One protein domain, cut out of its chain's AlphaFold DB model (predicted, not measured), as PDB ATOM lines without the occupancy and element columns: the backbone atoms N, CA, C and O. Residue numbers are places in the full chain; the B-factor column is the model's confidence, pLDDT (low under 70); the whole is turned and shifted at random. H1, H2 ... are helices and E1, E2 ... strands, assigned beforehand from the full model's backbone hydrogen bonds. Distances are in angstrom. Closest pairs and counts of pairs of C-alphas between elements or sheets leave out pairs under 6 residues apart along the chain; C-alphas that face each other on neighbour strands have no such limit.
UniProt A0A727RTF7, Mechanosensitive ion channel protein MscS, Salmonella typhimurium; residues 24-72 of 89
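What this domain is: This is residues 24 to 72 of the 89 residues of the protein "Mechanosensitive ion channel protein MscS" of Salmonella typhimurium (UniProt A0A727RTF7). A small head, made of a two-strand hairpin and a one-turn helix, is joined by an outstretched link to a longer helix that sticks out as an arm. The head holds H1, E1 and E2; residues 56 to 62 and 64 to 72, of which 57 to 62 and 64 to 69 belong to H2, stand free, and the link and this arm make the length. The printed part has 49 residues, with two named helices and two named strands in the order H1, E1, E2, H2; the sheet, E1 - E2, is antiparallel, and the class is mixed, helices and strands. The whole is extended, with a radius of gyration of the C-alphas of 18.4 A and spans of 57 by 21 by 15 A.

How they stand to each other: H1, residues 31 to 34, comes first, and a tight link of 2 residues joins it to E1, residues 37 to 40. E1 forms a hairpin with E2, residues 43 to 46, at 146 degrees between their directions. Across this pair N 38 and O 45 are 2.9 A apart and N 45 and O 38 are 2.8 A apart, within hydrogen-bond range. The closest C-alphas of H1 and E2, those of Glu 33 and Val 46, are 7.7 A apart. H2, residues 57 to 69, is apart from H1 and from E1. In H2 every O i to N i+4 pair is within hydrogen-bond range; H1 is too short for such a pair.

Where its parts are: H1 begins at C-alpha 31 (5.970, -3.492, 111.044). E1 is 9.7 A long and E2 9.8 A. H2 runs 18.5 A, from C-alpha 57 (-17.808, 6.456, 111.552) to C-alpha 69 (-34.786, 11.705, 106.280).

The domain as a whole: The two C-alphas farthest apart, those of Gln 27 and Thr 72, are 57.7 A apart. The printed part has no cut and no long link; E2 to H2 is a short link of 10 residues. The mean pLDDT of the printed part is 82.5, with residues 24 to 25 and 49 to 53 under 70.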
ATOM      1  N   GLU A  24       0.849 -17.420 113.185       65.06
ATOM      2  CA  GLU A  24       1.620 -17.444 114.422       65.06
ATOM      3  C   GLU A  24       2.566 -16.233 114.514       65.06
ATOM      4  O   GLU A  24       3.083 -15.769 113.491       65.06
ATOM      5  N   PRO A  25       2.820 -15.711 115.727       66.31
ATOM      6  CA  PRO A  25       3.808 -14.662 115.946       66.31
ATOM      7  C   PRO A  25       5.194 -15.100 115.462       66.31
ATOM      8  O   PRO A  25       5.802 -16.023 116.004       66.31
ATOM      9  N   ARG A  26       5.710 -14.421 114.437       73.25
ATOM     10  CA  ARG A  26       7.060 -14.659 113.913       73.25
ATOM     11  C   ARG A  26       8.109 -14.128 114.888       73.25
ATOM     12  O   ARG A  26       7.864 -13.148 115.589       73.25
ATOM     13  N   GLN A  27       9.295 -14.740 114.888       72.19
ATOM     14  CA  GLN A  27      10.440 -14.239 115.662       72.19
ATOM     15  C   GLN A  27      10.860 -12.828 115.215       72.19
ATOM     16  O   GLN A  27      11.182 -11.993 116.054       72.19
ATOM     17  N   GLU A  28      10.775 -12.543 113.912       80.88
ATOM     18  CA  GLU A  28      11.014 -11.218 113.330       80.88
ATOM     19  C   GLU A  28       9.744 -10.720 112.620       80.88
ATOM     20  O   GLU A  28       9.553 -10.971 111.428       80.88
ATOM     21  N   PRO A  29       8.822 -10.065 113.347       78.06
ATOM     22  CA  PRO A  29       7.608  -9.534 112.749       78.06
ATOM     23  C   PRO A  29       7.920  -8.299 111.900       78.06
ATOM     24  O   PRO A  29       8.664  -7.407 112.315       78.06
ATOM     25  N   THR A  30       7.280  -8.211 110.739       82.00
ATOM     26  CA  THR A  30       7.211  -6.973 109.950       82.00
ATOM     27  C   THR A  30       6.470  -5.878 110.726       82.00
ATOM     28  O   THR A  30       5.672  -6.166 111.621       82.00
ATOM     29  N   ASP A  31       6.657  -4.604 110.364       80.81
ATOM     30  CA  ASP A  31       5.970  -3.492 111.044       80.81
ATOM     31  C   ASP A  31       4.438  -3.625 111.002       80.81
ATOM     32  O   ASP A  31       3.746  -3.320 111.975       80.81
ATOM     33  N   ALA A  32       3.901  -4.164 109.904       76.75
ATOM     34  CA  ALA A  32       2.476  -4.441 109.758       76.75
ATOM     35  C   ALA A  32       1.985  -5.560 110.695       76.75
ATOM     36  O   ALA A  32       0.872  -5.479 111.214       76.75
ATOM     37  N   GLU A  33       2.789  -6.602 110.922       75.94
ATOM     38  CA  GLU A  33       2.476  -7.690 111.860       75.94
ATOM     39  C   GLU A  33       2.602  -7.218 113.312       75.94
ATOM     40  O   GLU A  33       1.737  -7.521 114.137       75.94
ATOM     41  N   ARG A  34       3.618  -6.400 113.615       79.81
ATOM     42  CA  ARG A  34       3.804  -5.782 114.933       79.81
ATOM     43  C   ARG A  34       2.628  -4.872 115.290       79.81
ATOM     44  O   ARG A  34       2.113  -4.968 116.397       79.81
ATOM     45  N   ALA A  35       2.134  -4.073 114.343       80.56
ATOM     46  CA  ALA A  35       0.946  -3.236 114.529       80.56
ATOM     47  C   ALA A  35      -0.358  -4.036 114.742       80.56
ATOM     48  O   ALA A  35      -1.344  -3.495 115.242       80.56
ATOM     49  N   ARG A  36      -0.378  -5.322 114.365       74.62
ATOM     50  CA  ARG A  36      -1.509  -6.243 114.568       74.62
ATOM     51  C   ARG A  36      -1.321  -7.172 115.764       74.62
ATOM     52  O   ARG A  36      -2.207  -7.974 116.034       74.62
ATOM     53  N   THR A  37      -0.199  -7.095 116.472       81.69
ATOM     54  CA  THR A  37       0.104  -7.978 117.601       81.69
ATOM     55  C   THR A  37      -0.080  -7.228 118.909       81.69
ATOM     56  O   THR A  37       0.482  -6.154 119.104       81.69
ATOM     57  N   VAL A  38      -0.848  -7.806 119.830       85.81
ATOM     58  CA  VAL A  38      -1.015  -7.288 121.190       85.81
ATOM     59  C   VAL A  38      -0.376  -8.242 122.180       85.81
ATOM     60  O   VAL A  38      -0.575  -9.449 122.108       85.81
ATOM     61  N   TYR A  39       0.401  -7.692 123.110       87.81
ATOM     62  CA  TYR A  39       1.071  -8.464 124.149       87.81
ATOM     63  C   TYR A  39       0.188  -8.542 125.392       87.81
ATOM     64  O   TYR A  39      -0.061  -7.525 126.041       87.81
ATOM     65  N   ILE A  40      -0.264  -9.746 125.742       88.06
ATOM     66  CA  ILE A  40      -1.018 -10.015 126.974       88.06
ATOM     67  C   ILE A  40      -0.167 -10.938 127.844       88.06
ATOM     68  O   ILE A  40       0.217 -12.014 127.400       88.06
ATOM     69  N   PHE A  41       0.184 -10.508 129.061       89.50
ATOM     70  CA  PHE A  41       1.076 -11.254 129.968       89.50
ATOM     71  C   PHE A  41       2.377 -11.735 129.296       89.50
ATOM     72  O   PHE A  41       2.815 -12.865 129.496       89.50
ATOM     73  N   HIS A  42       2.988 -10.873 128.476       86.94
ATOM     74  CA  HIS A  42       4.203 -11.159 127.697       86.94
ATOM     75  C   HIS A  42       4.037 -12.191 126.571       86.94
ATOM     76  O   HIS A  42       5.023 -12.569 125.941       86.94
ATOM     77  N   GLN A  43       2.807 -12.600 126.260       85.44
ATOM     78  CA  GLN A  43       2.507 -13.459 125.121       85.44
ATOM     79  C   GLN A  43       2.022 -12.616 123.934       85.44
ATOM     80  O   GLN A  43       1.078 -11.834 124.094       85.44
ATOM     81  N   PRO A  44       2.649 -12.737 122.749       84.81
ATOM     82  CA  PRO A  44       2.185 -12.059 121.549       84.81
ATOM     83  C   PRO A  44       0.915 -12.731 121.018       84.81
ATOM     84  O   PRO A  44       0.915 -13.914 120.687       84.81
ATOM     85  N   ILE A  45      -0.162 -11.962 120.902       83.62
ATOM     86  CA  ILE A  45      -1.437 -12.400 120.335       83.62
ATOM     87  C   ILE A  45      -1.681 -11.606 119.057       83.62
ATOM     88  O   ILE A  45      -1.855 -10.386 119.091       83.62
ATOM     89  N   VAL A  46      -1.699 -12.299 117.917       81.19
ATOM     90  CA  VAL A  46      -2.028 -11.686 116.626       81.19
ATOM     91  C   VAL A  46      -3.526 -11.403 116.589       81.19
ATOM     92  O   VAL A  46      -4.358 -12.309 116.603       81.19
ATOM     93  N   MET A  47      -3.885 -10.127 116.521       78.94
ATOM     94  CA  MET A  47      -5.257  -9.710 116.292       78.94
ATOM     95  C   MET A  47      -5.593  -9.883 114.814       78.94
ATOM     96  O   MET A  47      -5.088  -9.162 113.947       78.94
ATOM     97  N   LEU A  48      -6.516 -10.803 114.527       71.50
ATOM     98  CA  LEU A  48      -7.215 -10.840 113.248       71.50
ATOM     99  C   LEU A  48      -8.137  -9.622 113.180       71.50
ATOM    100  O   LEU A  48      -9.311  -9.679 113.544       71.50
ATOM    101  N   GLN A  49      -7.576  -8.486 112.768       65.00
ATOM    102  CA  GLN A  49      -8.348  -7.269 112.582       65.00
ATOM    103  C   GLN A  49      -9.437  -7.544 111.547       65.00
ATOM    104  O   GLN A  49      -9.154  -7.849 110.383       65.00
ATOM    105  N   ALA A  50     -10.695  -7.402 111.959       68.50
ATOM    106  CA  ALA A  50     -11.763  -7.198 111.001       68.50
ATOM    107  C   ALA A  50     -11.370  -5.984 110.155       68.50
ATOM    108  O   ALA A  50     -10.998  -4.940 110.695       68.50
ATOM    109  N   LYS A  51     -11.409  -6.121 108.826       63.31
ATOM    110  CA  LYS A  51     -11.197  -4.965 107.955       63.31
ATOM    111  C   LYS A  51     -12.215  -3.911 108.371       63.31
ATOM    112  O   LYS A  51     -13.417  -4.188 108.347       63.31
ATOM    113  N   PHE A  52     -11.734  -2.732 108.765       58.66
ATOM    114  CA  PHE A  52     -12.612  -1.585 108.927       58.66
ATOM    115  C   PHE A  52     -13.422  -1.472 107.637       58.66
ATOM    116  O   PHE A  52     -12.866  -1.550 106.537       58.66
ATOM    117  N   GLY A  53     -14.748  -1.395 107.770       65.94
ATOM    118  CA  GLY A  53     -15.604  -1.183 106.610       65.94
ATOM    119  C   GLY A  53     -15.106   0.035 105.834       65.94
ATOM    120  O   GLY A  53     -14.495   0.925 106.420       65.94
ATOM    121  N   LEU A  54     -15.387   0.096 104.534       78.19
ATOM    122  CA  LEU A  54     -14.895   1.132 103.609       78.19
ATOM    123  C   LEU A  54     -15.347   2.572 103.938       78.19
ATOM    124  O   LEU A  54     -15.252   3.452 103.096       78.19
ATOM    125  N   THR A  55     -15.924   2.801 105.114       82.44
ATOM    126  CA  THR A  55     -16.556   4.053 105.520       82.44
ATOM    127  C   THR A  55     -16.039   4.466 106.879       82.44
ATOM    128  O   THR A  55     -15.840   3.616 107.755       82.44
ATOM    129  N   THR A  56     -15.866   5.760 107.088       87.56
ATOM    130  CA  THR A  56     -15.567   6.298 108.417       87.56
ATOM    131  C   THR A  56     -16.816   6.248 109.312       87.56
ATOM    132  O   THR A  56     -17.944   6.094 108.819       87.56
ATOM    133  N   PRO A  57     -16.668   6.310 110.648       82.44
ATOM    134  CA  PRO A  57     -17.808   6.456 111.552       82.44
ATOM    135  C   PRO A  57     -18.717   7.636 111.180       82.44
ATOM    136  O   PRO A  57     -19.940   7.492 111.167       82.44
ATOM    137  N   GLU A  58     -18.130   8.767 110.806       90.62
ATOM    138  CA  GLU A  58     -18.827  10.003 110.456       90.62
ATOM    139  C   GLU A  58     -19.645   9.824 109.171       90.62
ATOM    140  O   GLU A  58     -20.827  10.179 109.121       90.62
ATOM    141  N   GLU A  59     -19.055   9.193 108.154       92.06
ATOM    142  CA  GLU A  59     -19.739   8.849 106.904       92.06
ATOM    143  C   GLU A  59     -20.902   7.885 107.131       92.06
ATOM    144  O   GLU A  59     -21.958   8.026 106.507       92.06
ATOM    145  N   ARG A  60     -20.748   6.914 108.043       89.06
ATOM    146  CA  ARG A  60     -21.849   6.014 108.412       89.06
ATOM    147  C   ARG A  60     -23.005   6.781 109.037       89.06
ATOM    148  O   ARG A  60     -24.150   6.552 108.651       89.06
ATOM    149  N   VAL A  61     -22.722   7.701 109.957       93.81
ATOM    150  CA  VAL A  61     -23.756   8.529 110.595       93.81
ATOM    151  C   VAL A  61     -24.465   9.401 109.561       93.81
ATOM    152  O   VAL A  61     -25.696   9.444 109.540       93.81
ATOM    153  N   LEU A  62     -23.716  10.057 108.671       95.69
ATOM    154  CA  LEU A  62     -24.284  10.876 107.599       95.69
ATOM    155  C   LEU A  62     -25.164  10.057 106.653       95.69
ATOM    156  O   LEU A  62     -26.274  10.484 106.334       95.69
ATOM    157  N   ARG A  63     -24.708   8.866 106.253       94.06
ATOM    158  CA  ARG A  63     -25.490   7.951 105.415       94.06
ATOM    159  C   ARG A  63     -26.821   7.610 106.071       94.06
ATOM    160  O   ARG A  63     -27.856   7.827 105.454       94.06
ATOM    161  N   ILE A  64     -26.796   7.111 107.308       94.31
ATOM    162  CA  ILE A  64     -28.017   6.702 108.013       94.31
ATOM    163  C   ILE A  64     -28.947   7.895 108.227       94.31
ATOM    164  O   ILE A  64     -30.146   7.774 107.996       94.31
ATOM    165  N   ARG A  65     -28.414   9.070 108.581       96.38
ATOM    166  CA  ARG A  65     -29.213  10.297 108.700       96.38
ATOM    167  C   ARG A  65     -29.943  10.625 107.397       96.38
ATOM    168  O   ARG A  65     -31.133  10.923 107.434       96.38
ATOM    169  N   ASN A  66     -29.249  10.574 106.262       95.62
ATOM    170  CA  ASN A  66     -29.851  10.851 104.959       95.62
ATOM    171  C   ASN A  66     -30.896   9.795 104.588       95.62
ATOM    172  O   ASN A  66     -31.974  10.155 104.125       95.62
ATOM    173  N   THR A  67     -30.620   8.515 104.855       92.75
ATOM    174  CA  THR A  67     -31.590   7.429 104.671       92.75
ATOM    175  C   THR A  67     -32.859   7.687 105.480       92.75
ATOM    176  O   THR A  67     -33.941   7.704 104.907       92.75
ATOM    177  N   LEU A  68     -32.737   7.970 106.780       92.75
ATOM    178  CA  LEU A  68     -33.883   8.210 107.663       92.75
ATOM    179  C   LEU A  68     -34.692   9.454 107.276       92.75
ATOM    180  O   LEU A  68     -35.907   9.460 107.432       92.75
ATOM    181  N   ARG A  69     -34.058  10.513 106.758       95.12
ATOM    182  CA  ARG A  69     -34.786  11.705 106.280       95.12
ATOM    183  C   ARG A  69     -35.604  11.445 105.020       95.12
ATOM    184  O   ARG A  69     -36.590  12.138 104.801       95.12
ATOM    185  N   ASN A  70     -35.185  10.477 104.216       94.19
ATOM    186  CA  ASN A  70     -35.855  10.109 102.976       94.19
ATOM    187  C   ASN A  70     -36.866   8.969 103.172       94.19
ATOM    188  O   ASN A  70     -37.465   8.534 102.194       94.19
ATOM    189  N   PHE A  71     -37.057   8.487 104.407       92.12
ATOM    190  CA  PHE A  71     -38.035   7.445 104.709       92.12
ATOM    191  C   PHE A  71     -39.455   7.951 104.472       92.12
ATOM    192  O   PHE A  71     -39.866   9.000 104.973       92.12
ATOM    193  N   THR A  72     -40.222   7.162 103.738       92.31
ATOM    194  CA  THR A  72     -41.629   7.403 103.455       92.31
ATOM    195  C   THR A  72     -42.498   6.377 104.175       92.31
ATOM    196  O   THR A  72     -42.027   5.374 104.704       92.31
TER     197      THR A  72